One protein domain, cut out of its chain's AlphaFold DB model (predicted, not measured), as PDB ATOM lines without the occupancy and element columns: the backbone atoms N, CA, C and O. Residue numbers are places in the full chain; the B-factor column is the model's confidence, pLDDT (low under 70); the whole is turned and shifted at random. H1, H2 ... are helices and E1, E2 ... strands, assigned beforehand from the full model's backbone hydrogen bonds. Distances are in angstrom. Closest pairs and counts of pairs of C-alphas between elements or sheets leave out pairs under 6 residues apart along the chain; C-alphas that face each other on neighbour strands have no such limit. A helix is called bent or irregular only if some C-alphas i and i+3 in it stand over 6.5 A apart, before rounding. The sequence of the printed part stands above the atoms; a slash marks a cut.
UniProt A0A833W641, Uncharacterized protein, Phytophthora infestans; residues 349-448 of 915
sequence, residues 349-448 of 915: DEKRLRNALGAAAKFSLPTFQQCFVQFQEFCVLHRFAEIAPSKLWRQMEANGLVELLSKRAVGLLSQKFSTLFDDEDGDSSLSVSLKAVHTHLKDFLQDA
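Overview. This is residues 349 to 448 of the 915 residues of an uncharacterized protein of Phytophthora infestans (UniProt A0A833W641). Five helices cluster into a body, with the kinked H4 in its middle touching H1, H2 and H3, while H5 packs on H2. A two-stranded hairpin, E1 and E2, reaches away from the helices as an arm at one end of the longest axis. The printed part has 100 residues with five named helices and two named strands, in the order H1 H2 H3 H4 E1 E2 H5; the sheet, E1 - E2, is antiparallel and the class is mostly helix. The whole is compact, with a radius of gyration of the C-alphas of 13.7 A, yet elongated, spanning 46 by 29 by 22 A.

Arrangement. H1, residues 349 to 363, touches H4, residues 401 to 416, at a shallow tilt of 23 degrees, opposite ways; the closest C-alphas, of Ala 360 and Leu 404, are 5.4 A apart. H4 is irregular, with C-alphas 404 and 407 9.0 A apart, and has a kink of 86 degrees near residue 408. H2, residues 365 to 381, touches H4 with residues 368 to 372 alone, closest at the C-alphas of Cys 371 and Leu 401, 6.1 A. H3, residues 389 to 398, forms a helical hairpin with H4, their closest C-alphas, of Met 396 and Val 402, 5.6 A apart. E1, residues 418 to 422, and E2, residues 428 to 433, are an antiparallel hairpin, with N 419 and O 431 at 2.8 A and N 429 and O 421 at 2.9 A, within hydrogen-bond range. Residues 386 to 387 pair with residues 432 to 433 of E2, antiparallel. H5, residues 434 to 446, touches H2 at a shallow tilt of 27 degrees, opposite ways; the closest C-alphas, of Cys 379 and Leu 434, are 6.2 A apart. H1 and H3 are apart. In H1, H2, H3 and H5 every O i to N i+4 pair is within hydrogen-bond range; in H4 9 of 12 are.

Along the chain. H1 begins at C-alpha 349, (220.692, 159.575, 168.827), and is 21.2 A long from first to last C-alpha. H2, the longest helix by residues, measures 24.1 A, H4 16.7 A and H3 14.5 A. E1 measures 13.3 A, and E2, 16.0 A, begins at C-alpha 428, (215.715, 181.881, 159.099). H5, 18.3 A, ends at C-alpha 446, (242.540, 158.865, 164.694).

Size, cuts and confidence. The two C-alphas farthest apart, of Lys 362 and Asp 425, are 46.6 A apart. The printed part has no cut and no long link. The mean pLDDT of the printed part is 72.9; residues 360 to 364, 380 to 382, 419 to 430 and 446 to 448 are under 70.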
ATOM      1  N   ASP A 349     220.266 159.419 170.217       74.19
ATOM      2  CA  ASP A 349     220.692 159.575 168.827       74.19
ATOM      3  C   ASP A 349     222.198 159.803 168.708       74.19
ATOM      4  O   ASP A 349     222.827 159.302 167.774       74.19
ATOM      5  N   GLU A 350     222.820 160.424 169.710       76.88
ATOM      6  CA  GLU A 350     224.276 160.532 169.760       76.88
ATOM      7  C   GLU A 350     224.953 159.162 169.956       76.88
ATOM      8  O   GLU A 350     225.972 158.865 169.325       76.88
ATOM      9  N   LYS A 351     224.359 158.280 170.771       76.94
ATOM     10  CA  LYS A 351     224.826 156.890 170.917       76.94
ATOM     11  C   LYS A 351     224.660 156.095 169.617       76.94
ATOM     12  O   LYS A 351     225.536 155.308 169.264       76.94
ATOM     13  N   ARG A 352     223.569 156.314 168.875       75.88
ATOM     14  CA  ARG A 352     223.333 155.674 167.567       75.88
ATOM     15  C   ARG A 352     224.333 156.130 166.510       75.88
ATOM     16  O   ARG A 352     224.853 155.285 165.788       75.88
ATOM     17  N   LEU A 353     224.634 157.427 166.456       79.81
ATOM     18  CA  LEU A 353     225.614 157.974 165.523       79.81
ATOM     19  C   LEU A 353     227.016 157.393 165.772       79.81
ATOM     20  O   LEU A 353     227.662 156.927 164.835       79.81
ATOM     21  N   ARG A 354     227.454 157.319 167.037       78.88
ATOM     22  CA  ARG A 354     228.741 156.689 167.392       78.88
ATOM     23  C   ARG A 354     228.793 155.204 167.028       78.88
ATOM     24  O   ARG A 354     229.801 154.738 166.509       78.88
ATOM     25  N   ASN A 355     227.706 154.464 167.251       78.75
ATOM     26  CA  ASN A 355     227.644 153.045 166.895       78.75
ATOM     27  C   ASN A 355     227.688 152.817 165.373       78.75
ATOM     28  O   ASN A 355     228.326 151.866 164.929       78.75
ATOM     29  N   ALA A 356     227.054 153.687 164.578       76.69
ATOM     30  CA  ALA A 356     227.099 153.619 163.116       76.69
ATOM     31  C   ALA A 356     228.512 153.894 162.569       76.69
ATOM     32  O   ALA A 356     229.000 153.142 161.728       76.69
ATOM     33  N   LEU A 357     229.203 154.901 163.117       77.25
ATOM     34  CA  LEU A 357     230.608 155.193 162.799       77.25
ATOM     35  C   LEU A 357     231.531 154.015 163.174       77.25
ATOM     36  O   LEU A 357     232.373 153.601 162.377       77.25
ATOM     37  N   GLY A 358     231.313 153.403 164.345       75.38
ATOM     38  CA  GLY A 358     232.039 152.209 164.800       75.38
ATOM     39  C   GLY A 358     231.822 150.963 163.946       75.38
ATOM     40  O   GLY A 358     232.757 150.187 163.753       75.38
ATOM     41  N   ALA A 359     230.614 150.761 163.423       74.69
ATOM     42  CA  ALA A 359     230.316 149.647 162.528       74.69
ATOM     43  C   ALA A 359     230.979 149.827 161.151       74.69
ATOM     44  O   ALA A 359     231.570 148.879 160.638       74.69
ATOM     45  N   ALA A 360     230.958 151.046 160.599       69.19
ATOM     46  CA  ALA A 360     231.569 151.364 159.307       69.19
ATOM     47  C   ALA A 360     233.097 151.170 159.311       69.19
ATOM     48  O   ALA A 360     233.643 150.534 158.408       69.19
ATOM     49  N   ALA A 361     233.782 151.626 160.367       66.62
ATOM     50  CA  ALA A 361     235.230 151.454 160.511       66.62
ATOM     51  C   ALA A 361     235.657 149.984 160.700       66.62
ATOM     52  O   ALA A 361     236.753 149.604 160.294       66.62
ATOM     53  N   LYS A 362     234.796 149.138 161.286       69.81
ATOM     54  CA  LYS A 362     235.053 147.695 161.441       69.81
ATOM     55  C   LYS A 362     234.810 146.888 160.165       69.81
ATOM     56  O   LYS A 362     235.409 145.827 160.022       69.81
ATOM     57  N   PHE A 363     233.930 147.351 159.276       66.75
ATOM     58  CA  PHE A 363     233.569 146.626 158.054       66.75
ATOM     59  C   PHE A 363     234.629 146.772 156.950       66.75
ATOM     60  O   PHE A 363     235.002 145.780 156.333       66.75
ATOM     61  N   SER A 364     235.157 147.982 156.732       67.56
ATOM     62  CA  SER A 364     236.329 148.216 155.872       67.56
ATOM     63  C   SER A 364     236.966 149.572 156.186       67.56
ATOM     64  O   SER A 364     236.574 150.609 155.642       67.56
ATOM     65  N   LEU A 365     237.969 149.571 157.071       74.75
ATOM     66  CA  LEU A 365     238.735 150.771 157.419       74.75
ATOM     67  C   LEU A 365     239.383 151.453 156.193       74.75
ATOM     68  O   LEU A 365     239.281 152.678 156.108       74.75
ATOM     69  N   PRO A 366     239.970 150.727 155.217       74.31
ATOM     70  CA  PRO A 366     240.566 151.354 154.036       74.31
ATOM     71  C   PRO A 366     239.536 152.080 153.164       74.31
ATOM     72  O   PRO A 366     239.783 153.197 152.716       74.31
ATOM     73  N   THR A 367     238.348 151.492 152.968       76.50
ATOM     74  CA  THR A 367     237.277 152.131 152.187       76.50
ATOM     75  C   THR A 367     236.741 153.364 152.911       76.50
ATOM     76  O   THR A 367     236.547 154.405 152.293       76.50
ATOM     77  N   PHE A 368     236.578 153.294 154.237       78.81
ATOM     78  CA  PHE A 368     236.156 154.444 155.035       78.81
ATOM     79  C   PHE A 368     237.189 155.585 155.009       78.81
ATOM     80  O   PHE A 368     236.812 156.746 154.860       78.81
ATOM     81  N   GLN A 369     238.487 155.268 155.086       79.56
ATOM     82  CA  GLN A 369     239.572 156.245 154.939       79.56
ATOM     83  C   GLN A 369     239.580 156.879 153.545       79.56
ATOM     84  O   GLN A 369     239.691 158.097 153.437       79.56
ATOM     85  N   GLN A 370     239.396 156.089 152.484       80.81
ATOM     86  CA  GLN A 370     239.323 156.599 151.113       80.81
ATOM     87  C   GLN A 370     238.135 157.557 150.920       80.81
ATOM     88  O   GLN A 370     238.309 158.662 150.406       80.81
ATOM     89  N   CYS A 371     236.943 157.180 151.391       80.81
ATOM     90  CA  CYS A 371     235.754 158.035 151.352       80.81
ATOM     91  C   CYS A 371     235.930 159.314 152.194       80.81
ATOM     92  O   CYS A 371     235.479 160.393 151.800       80.81
ATOM     93  N   PHE A 372     236.617 159.221 153.339       82.38
ATOM     94  CA  PHE A 372     236.942 160.380 154.169       82.38
ATOM     95  C   PHE A 372     237.938 161.327 153.487       82.38
ATOM     96  O   PHE A 372     237.723 162.534 153.537       82.38
ATOM     97  N   VAL A 373     238.967 160.819 152.796       80.19
ATOM     98  CA  VAL A 373     239.904 161.652 152.017       80.19
ATOM     99  C   VAL A 373     239.157 162.441 150.941       80.19
ATOM    100  O   VAL A 373     239.327 163.653 150.853       80.19
ATOM    101  N   GLN A 374     238.236 161.807 150.209       80.69
ATOM    102  CA  GLN A 374     237.396 162.501 149.220       80.69
ATOM    103  C   GLN A 374     236.471 163.551 149.860       80.69
ATOM    104  O   GLN A 374     236.220 164.619 149.296       80.69
ATOM    105  N   PHE A 375     235.946 163.285 151.061       81.25
ATOM    106  CA  PHE A 375     235.172 164.276 151.814       81.25
ATOM    107  C   PHE A 375     236.043 165.423 152.349       81.25
ATOM    108  O   PHE A 375     235.602 166.572 152.364       81.25
ATOM    109  N   GLN A 376     237.285 165.146 152.741       79.88
ATOM    110  CA  GLN A 376     238.257 166.153 153.153       79.88
ATOM    111  C   GLN A 376     238.657 167.042 151.970       79.88
ATOM    112  O   GLN A 376     238.689 168.261 152.124       79.88
ATOM    113  N   GLU A 377     238.878 166.472 150.785       74.44
ATOM    114  CA  GLU A 377     239.092 167.225 149.544       74.44
ATOM    115  C   GLU A 377     237.913 168.157 149.255       74.44
ATOM    116  O   GLU A 377     238.115 169.346 149.011       74.44
ATOM    117  N   PHE A 378     236.674 167.670 149.385       75.56
ATOM    118  CA  PHE A 378     235.484 168.515 149.260       75.56
ATOM    119  C   PHE A 378     235.439 169.637 150.309       75.56
ATOM    120  O   PHE A 378     235.170 170.791 149.971       75.56
ATOM    121  N   CYS A 379     235.733 169.332 151.577       75.75
ATOM    122  CA  CYS A 379     235.797 170.337 152.637       75.75
ATOM    123  C   CYS A 379     236.843 171.419 152.335       75.75
ATOM    124  O   CYS A 379     236.576 172.602 152.543       75.75
ATOM    125  N   VAL A 380     238.006 171.029 151.804       66.62
ATOM    126  CA  VAL A 380     239.080 171.947 151.395       66.62
ATOM    127  C   VAL A 380     238.647 172.797 150.197       66.62
ATOM    128  O   VAL A 380     238.807 174.018 150.237       66.62
ATOM    129  N   LEU A 381     238.029 172.192 149.176       69.38
ATOM    130  CA  LEU A 381     237.492 172.900 148.007       69.38
ATOM    131  C   LEU A 381     236.436 173.941 148.403       69.38
ATOM    132  O   LEU A 381     236.444 175.058 147.887       69.38
ATOM    133  N   HIS A 382     235.577 173.617 149.372       69.69
ATOM    134  CA  HIS A 382     234.565 174.530 149.912       69.69
ATOM    135  C   HIS A 382     235.047 175.374 151.100       69.69
ATOM    136  O   HIS A 382     234.230 176.011 151.764       69.69
ATOM    137  N   ARG A 383     236.361 175.411 151.368       73.88
ATOM    138  CA  ARG A 383     236.994 176.205 152.440       73.88
ATOM    139  C   ARG A 383     236.341 176.031 153.816       73.88
ATOM    140  O   ARG A 383     236.311 176.968 154.608       73.88
ATOM    141  N   PHE A 384     235.820 174.839 154.102       73.38
ATOM    142  CA  PHE A 384     235.108 174.513 155.339       73.38
ATOM    143  C   PHE A 384     233.918 175.443 155.653       73.38
ATOM    144  O   PHE A 384     233.604 175.663 156.824       73.38
ATOM    145  N   ALA A 385     233.266 175.984 154.620       73.12
ATOM    146  CA  ALA A 385     232.112 176.868 154.757       73.12
ATOM    147  C   ALA A 385     230.900 176.178 155.410       73.12
ATOM    148  O   ALA A 385     230.804 174.948 155.462       73.12
ATOM    149  N   GLU A 386     229.949 176.985 155.879       78.00
ATOM    150  CA  GLU A 386     228.619 176.499 156.232       78.00
ATOM    151  C   GLU A 386     227.813 176.253 154.955       78.00
ATOM    152  O   GLU A 386     227.783 177.089 154.051       78.00
ATOM    153  N   ILE A 387     227.200 175.078 154.847       76.69
ATOM    154  CA  ILE A 387     226.444 174.684 153.657       76.69
ATOM    155  C   ILE A 387     225.051 174.206 154.030       76.69
ATOM    156  O   ILE A 387     224.833 173.695 155.125       76.69
ATOM    157  N   ALA A 388     224.111 174.307 153.095       78.25
ATOM    158  CA  ALA A 388     222.784 173.745 153.295       78.25
ATOM    159  C   ALA A 388     222.862 172.216 153.544       78.25
ATOM    160  O   ALA A 388     223.601 171.524 152.825       78.25
ATOM    161  N   PRO A 389     222.060 171.661 154.475       77.44
ATOM    162  CA  PRO A 389     221.963 170.223 154.746       77.44
ATOM    163  C   PRO A 389     221.818 169.350 153.489       77.44
ATOM    164  O   PRO A 389     222.432 168.292 153.366       77.44
ATOM    165  N   SER A 390     221.047 169.823 152.506       76.31
ATOM    166  CA  SER A 390     220.807 169.129 151.236       76.31
ATOM    167  C   SER A 390     222.067 168.994 150.373       76.31
ATOM    168  O   SER A 390     222.232 167.997 149.666       76.31
ATOM    169  N   LYS A 391     222.983 169.968 150.444       77.19
ATOM    170  CA  LYS A 391     224.259 169.951 149.720       77.19
ATOM    171  C   LYS A 391     225.269 169.028 150.398       77.19
ATOM    172  O   LYS A 391     225.959 168.287 149.704       77.19
ATOM    173  N   LEU A 392     225.295 169.015 151.735       79.69
ATOM    174  CA  LEU A 392     226.096 168.061 152.509       79.69
ATOM    175  C   LEU A 392     225.686 166.619 152.196       79.69
ATOM    176  O   LEU A 392     226.535 165.765 151.957       79.69
ATOM    177  N   TRP A 393     224.376 166.375 152.140       79.69
ATOM    178  CA  TRP A 393     223.819 165.064 151.840       79.69
ATOM    179  C   TRP A 393     224.260 164.527 150.478       79.69
ATOM    180  O   TRP A 393     224.804 163.428 150.401       79.69
ATOM    181  N   ARG A 394     224.073 165.316 149.408       79.12
ATOM    182  CA  ARG A 394     224.462 164.914 148.043       79.12
ATOM    183  C   ARG A 394     225.946 164.578 147.954       79.12
ATOM    184  O   ARG A 394     226.314 163.647 147.246       79.12
ATOM    185  N   GLN A 395     226.785 165.301 148.691       80.75
ATOM    186  CA  GLN A 395     228.213 165.024 148.708       80.75
ATOM    187  C   GLN A 395     228.548 163.732 149.453       80.75
ATOM    188  O   GLN A 395     229.352 162.936 148.979       80.75
ATOM    189  N   MET A 396     227.941 163.499 150.617       79.62
ATOM    190  CA  MET A 396     228.173 162.258 151.358       79.62
ATOM    191  C   MET A 396     227.652 161.030 150.598       79.62
ATOM    192  O   MET A 396     228.194 159.939 150.769       79.62
ATOM    193  N   GLU A 397     226.640 161.202 149.746       80.19
ATOM    194  CA  GLU A 397     226.160 160.174 148.818       80.19
ATOM    195  C   GLU A 397     227.158 159.936 147.676       80.19
ATOM    196  O   GLU A 397     227.569 158.799 147.464       80.19
ATOM    197  N   ALA A 398     227.636 160.997 147.016       74.81
ATOM    198  CA  ALA A 398     228.612 160.901 145.926       74.81
ATOM    199  C   ALA A 398     229.957 160.286 146.355       74.81
ATOM    200  O   ALA A 398     230.603 159.599 145.570       74.81
ATOM    201  N   ASN A 399     230.362 160.504 147.608       73.62
ATOM    202  CA  ASN A 399     231.633 160.018 148.152       73.62
ATOM    203  C   ASN A 399     231.519 158.616 148.779       73.62
ATOM    204  O   ASN A 399     232.459 158.156 149.425       73.62
ATOM    205  N   GLY A 400     230.354 157.964 148.689       71.38
ATOM    206  CA  GLY A 400     230.113 156.623 149.237       71.38
ATOM    207  C   GLY A 400     229.959 156.547 150.765       71.38
ATOM    208  O   GLY A 400     229.684 155.477 151.306       71.38
ATOM    209  N   LEU A 401     230.062 157.667 151.498       76.25
ATOM    210  CA  LEU A 401     229.901 157.694 152.963       76.25
ATOM    211  C   LEU A 401     228.477 157.332 153.411       76.25
ATOM    212  O   LEU A 401     228.303 156.758 154.486       76.25
ATOM    213  N   VAL A 402     227.460 157.638 152.601       79.94
ATOM    214  CA  VAL A 402     226.060 157.265 152.883       79.94
ATOM    215  C   VAL A 402     225.855 155.747 152.847       79.94
ATOM    216  O   VAL A 402     225.056 155.237 153.635       79.94
ATOM    217  N   GLU A 403     226.574 155.022 151.987       77.69
ATOM    218  CA  GLU A 403     226.505 153.556 151.918       77.69
ATOM    219  C   GLU A 403     227.160 152.908 153.144       77.69
ATOM    220  O   GLU A 403     226.639 151.935 153.683       77.69
ATOM    221  N   LEU A 404     228.247 153.506 153.645       75.44
ATOM    222  CA  LEU A 404     228.976 153.024 154.822       75.44
ATOM    223  C   LEU A 404     228.286 153.367 156.152       75.44
ATOM    224  O   LEU A 404     228.265 152.542 157.064       75.44
ATOM    225  N   LEU A 405     227.722 154.573 156.291       72.38
ATOM    226  CA  LEU A 405     227.127 155.059 157.546       72.38
ATOM    227  C   LEU A 405     225.609 154.903 157.616       72.38
ATOM    228  O   LEU A 405     225.028 155.060 158.691       72.38
ATOM    229  N   SER A 406     224.962 154.553 156.504       76.88
ATOM    230  CA  SER A 406     223.519 154.638 156.268       76.88
ATOM    231  C   SER A 406     222.988 156.075 156.190       76.88
ATOM    232  O   SER A 406     223.423 156.988 156.899       76.88
ATOM    233  N   LYS A 407     221.931 156.249 155.388       76.88
ATOM    234  CA  LYS A 407     221.158 157.498 155.256       76.88
ATOM    235  C   LYS A 407     220.790 158.099 156.622       76.88
ATOM    236  O   LYS A 407     220.884 159.303 156.842       76.88
ATOM    237  N   ARG A 408     220.424 157.256 157.587       76.81
ATOM    238  CA  ARG A 408     219.973 157.717 158.904       76.81
ATOM    239  C   ARG A 408     221.097 158.329 159.744       76.81
ATOM    240  O   ARG A 408     220.849 159.323 160.416       76.81
ATOM    241  N   ALA A 409     222.317 157.793 159.700       76.81
ATOM    242  CA  ALA A 409     223.428 158.360 160.472       76.81
ATOM    243  C   ALA A 409     223.966 159.657 159.849       76.81
ATOM    244  O   ALA A 409     224.321 160.582 160.576       76.81
ATOM    245  N   VAL A 410     223.950 159.768 158.517       78.00
ATOM    246  CA  VAL A 410     224.299 161.016 157.817       78.00
ATOM    247  C   VAL A 410     223.304 162.136 158.144       78.00
ATOM    248  O   VAL A 410     223.707 163.275 158.378       78.00
ATOM    249  N   GLY A 411     222.015 161.807 158.278       75.62
ATOM    250  CA  GLY A 411     221.001 162.756 158.750       75.62
ATOM    251  C   GLY A 411     221.279 163.261 160.171       75.62
ATOM    252  O   GLY A 411     221.176 164.457 160.433       75.62
ATOM    253  N   LEU A 412     221.719 162.371 161.068       77.94
ATOM    254  CA  LEU A 412     222.104 162.741 162.434       77.94
ATOM    255  C   LEU A 412     223.369 163.614 162.476       77.94
ATOM    256  O   LEU A 412     223.437 164.522 163.300       77.94
ATOM    257  N   LEU A 413     224.343 163.401 161.582       76.19
ATOM    258  CA  LEU A 413     225.510 164.288 161.447       76.19
ATOM    259  C   LEU A 413     225.103 165.698 161.022       76.19
ATOM    260  O   LEU A 413     225.564 166.670 161.614       76.19
ATOM    261  N   SER A 414     224.212 165.805 160.034       78.44
ATOM    262  CA  SER A 414     223.689 167.095 159.586       78.44
ATOM    263  C   SER A 414     222.976 167.823 160.723       78.44
ATOM    264  O   SER A 414     223.230 169.001 160.955       78.44
ATOM    265  N   GLN A 415     222.124 167.118 161.469       76.75
ATOM    266  CA  GLN A 415     221.366 167.688 162.580       76.75
ATOM    267  C   GLN A 415     222.264 168.106 163.755       76.75
ATOM    268  O   GLN A 415     222.023 169.147 164.356       76.75
ATOM    269  N   LYS A 416     223.316 167.330 164.064       74.62
ATOM    270  CA  LYS A 416     224.261 167.631 165.157       74.62
ATOM    271  C   LYS A 416     224.954 168.978 164.992       74.62
ATOM    272  O   LYS A 416     225.268 169.626 165.981       74.62
ATOM    273  N   PHE A 417     225.239 169.346 163.750       77.06
ATOM    274  CA  PHE A 417     226.064 170.503 163.421       77.06
ATOM    275  C   PHE A 417     225.288 171.563 162.637       77.06
ATOM    276  O   PHE A 417     225.895 172.330 161.891       77.06
ATOM    277  N   SER A 418     223.959 171.577 162.791       75.50
ATOM    278  CA  SER A 418     223.091 172.588 162.194       75.50
ATOM    279  C   SER A 418     223.085 173.881 163.014       75.50
ATOM    280  O   SER A 418     222.977 173.843 164.239       75.50
ATOM    281  N   THR A 419     223.148 175.019 162.332       64.62
ATOM    282  CA  THR A 419     223.092 176.381 162.875       64.62
ATOM    283  C   THR A 419     222.018 177.188 162.141       64.62
ATOM    284  O   THR A 419     221.764 176.955 160.960       64.62
ATOM    285  N   LEU A 420     221.344 178.099 162.850       56.94
ATOM    286  CA  LEU A 420     220.366 179.020 162.261       56.94
ATOM    287  C   LEU A 420     221.085 180.272 161.770       56.94
ATOM    288  O   LEU A 420     221.845 180.884 162.524       56.94
ATOM    289  N   PHE A 421     220.831 180.627 160.518       50.19
ATOM    290  CA  PHE A 421     221.321 181.842 159.891       50.19
ATOM    291  C   PHE A 421     220.114 182.662 159.424       50.19
ATOM    292  O   PHE A 421     219.210 182.112 158.796       50.19
ATOM    293  N   ASP A 422     220.087 183.951 159.762       44.84
ATOM    294  CA  ASP A 422     219.060 184.883 159.289       44.84
ATOM    295  C   ASP A 422     219.574 185.557 158.013       44.84
ATOM    296  O   ASP A 422     220.602 186.242 158.039       44.84
ATOM    297  N   ASP A 423     218.891 185.335 156.890       45.97
ATOM    298  CA  ASP A 423     219.214 186.012 155.631       45.97
ATOM    299  C   ASP A 423     218.749 187.483 155.661       45.97
ATOM    300  O   ASP A 423     217.881 187.860 156.450       45.97
ATOM    301  N   GLU A 424     219.304 188.337 154.788       45.62
ATOM    302  CA  GLU A 424     219.005 189.786 154.757       45.62
ATOM    303  C   GLU A 424     217.522 190.130 154.480       45.62
ATOM    304  O   GLU A 424     217.112 191.270 154.698       45.62
ATOM    305  N   ASP A 425     216.710 189.143 154.085       44.16
ATOM    306  CA  ASP A 425     215.255 189.253 153.898       44.16
ATOM    307  C   ASP A 425     214.427 188.868 155.150       44.16
ATOM    308  O   ASP A 425     213.201 188.997 155.142       44.16
ATOM    309  N   GLY A 426     215.064 188.430 156.245       44.38
ATOM    310  CA  GLY A 426     214.411 188.121 157.526       44.38
ATOM    311  C   GLY A 426     213.851 186.698 157.677       44.38
ATOM    312  O   GLY A 426     213.123 186.451 158.639       44.38
ATOM    313  N   ASP A 427     214.182 185.773 156.771       43.59
ATOM    314  CA  ASP A 427     213.794 184.356 156.850       43.59
ATOM    315  C   ASP A 427     214.954 183.501 157.399       43.59
ATOM    316  O   ASP A 427     216.080 183.554 156.896       43.59
ATOM    317  N   SER A 428     214.692 182.703 158.440       52.59
ATOM    318  CA  SER A 428     215.715 181.881 159.099       52.59
ATOM    319  C   SER A 428     215.922 180.550 158.366       52.59
ATOM    320  O   SER A 428     215.017 179.709 158.313       52.59
ATOM    321  N   SER A 429     217.126 180.304 157.843       58.78
ATOM    322  CA  SER A 429     217.478 179.074 157.120       58.78
ATOM    323  C   SER A 429     218.559 178.248 157.849       58.78
ATOM    324  O   SER A 429     219.403 178.764 158.581       58.78
ATOM    325  N   LEU A 430     218.484 176.913 157.730       69.50
ATOM    326  CA  LEU A 430     219.375 175.964 158.422       69.50
ATOM    327  C   LEU A 430     220.668 175.736 157.623       69.50
ATOM    328  O   LEU A 430     220.622 175.245 156.491       69.50
ATOM    329  N   SER A 431     221.819 176.007 158.239       75.00
ATOM    330  CA  SER A 431     223.164 175.773 157.691       75.00
ATOM    331  C   SER A 431     223.905 174.688 158.487       75.00
ATOM    332  O   SER A 431     223.588 174.444 159.643       75.00
ATOM    333  N   VAL A 432     224.873 173.988 157.884       76.69
ATOM    334  CA  VAL A 432     225.703 172.965 158.551       76.69
ATOM    335  C   VAL A 432     227.176 173.286 158.374       76.69
ATOM    336  O   VAL A 432     227.651 173.450 157.247       76.69
ATOM    337  N   SER A 433     227.927 173.306 159.474       80.25
ATOM    338  CA  SER A 433     229.368 173.569 159.437       80.25
ATOM    339  C   SER A 433     230.163 172.362 158.927       80.25
ATOM    340  O   SER A 433     230.327 171.361 159.633       80.25
ATOM    341  N   LEU A 434     230.750 172.477 157.727       75.81
ATOM    342  CA  LEU A 434     231.675 171.466 157.190       75.81
ATOM    343  C   LEU A 434     232.891 171.258 158.094       75.81
ATOM    344  O   LEU A 434     233.371 170.134 158.233       75.81
ATOM    345  N   LYS A 435     233.364 172.327 158.749       77.19
ATOM    346  CA  LYS A 435     234.469 172.258 159.711       77.19
ATOM    347  C   LYS A 435     234.135 171.347 160.885       77.19
ATOM    348  O   LYS A 435     234.960 170.518 161.257       77.19
ATOM    349  N   ALA A 436     232.939 171.486 161.452       74.81
ATOM    350  CA  ALA A 436     232.524 170.690 162.602       74.81
ATOM    351  C   ALA A 436     232.337 169.208 162.232       74.81
ATOM    352  O   ALA A 436     232.835 168.332 162.939       74.81
ATOM    353  N   VAL A 437     231.719 168.929 161.078       78.56
ATOM    354  CA  VAL A 437     231.532 167.559 160.563       78.56
ATOM    355  C   VAL A 437     232.875 166.888 160.253       78.56
ATOM    356  O   VAL A 437     233.098 165.746 160.650       78.56
ATOM    357  N   HIS A 438     233.792 167.596 159.585       82.69
ATOM    358  CA  HIS A 438     235.123 167.083 159.258       82.69
ATOM    359  C   HIS A 438     235.937 166.751 160.510       82.69
ATOM    360  O   HIS A 438     236.484 165.655 160.602       82.69
ATOM    361  N   THR A 439     236.005 167.667 161.479       77.56
ATOM    362  CA  THR A 439     236.735 167.430 162.733       77.56
ATOM    363  C   THR A 439     236.159 166.223 163.469       77.56
ATOM    364  O   THR A 439     236.908 165.342 163.870       77.56
ATOM    365  N   HIS A 440     234.829 166.092 163.523       77.81
ATOM    366  CA  HIS A 440     234.185 164.959 164.188       77.81
ATOM    367  C   HIS A 440     234.511 163.597 163.548       77.81
ATOM    368  O   HIS A 440     234.701 162.615 164.262       77.81
ATOM    369  N   LEU A 441     234.592 163.526 162.215       80.19
ATOM    370  CA  LEU A 441     234.962 162.300 161.494       80.19
ATOM    371  C   LEU A 441     236.471 162.012 161.555       80.19
ATOM    372  O   LEU A 441     236.869 160.850 161.634       80.19
ATOM    373  N   LYS A 442     237.308 163.058 161.552       80.00
ATOM    374  CA  LYS A 442     238.766 162.949 161.678       80.00
ATOM    375  C   LYS A 442     239.173 162.413 163.046       80.00
ATOM    376  O   LYS A 442     239.953 161.468 163.109       80.00
ATOM    377  N   ASP A 443     238.627 162.994 164.110       75.81
ATOM    378  CA  ASP A 443     238.917 162.583 165.486       75.81
ATOM    379  C   ASP A 443     238.511 161.116 165.692       75.81
ATOM    380  O   ASP A 443     239.246 160.330 166.280       75.81
ATOM    381  N   PHE A 444     237.394 160.703 165.084       73.12
ATOM    382  CA  PHE A 444     236.946 159.311 165.097       73.12
ATOM    383  C   PHE A 444     237.899 158.343 164.360       73.12
ATOM    384  O   PHE A 444     238.067 157.203 164.789       73.12
ATOM    385  N   LEU A 445     238.533 158.771 163.261       70.25
ATOM    386  CA  LEU A 445     239.503 157.962 162.508       70.25
ATOM    387  C   LEU A 445     240.867 157.847 163.195       70.25
ATOM    388  O   LEU A 445     241.548 156.838 163.017       70.25
ATOM    389  N   GLN A 446     241.273 158.866 163.956       68.88
ATOM    390  CA  GLN A 446     242.540 158.865 164.694       68.88
ATOM    391  C   GLN A 446     242.541 157.874 165.867       68.88
ATOM    392  O   GLN A 446     243.600 157.368 166.227       68.88
ATOM    393  N   ASP A 447     241.365 157.526 166.392       57.72
ATOM    394  CA  ASP A 447     241.194 156.549 167.474       57.72
ATOM    395  C   ASP A 447     241.122 155.073 166.994       57.72
ATOM    396  O   ASP A 447     240.891 154.166 167.800       57.72
ATOM    397  N   ALA A 448     241.324 154.781 165.698       53.88
ATOM    398  CA  ALA A 448     241.275 153.417 165.145       53.88
ATOM    399  C   ALA A 448     242.676 152.746 165.058       53.88
ATOM    400  O   ALA A 448     243.617 153.357 164.552       53.88
TER     401      ALA A 448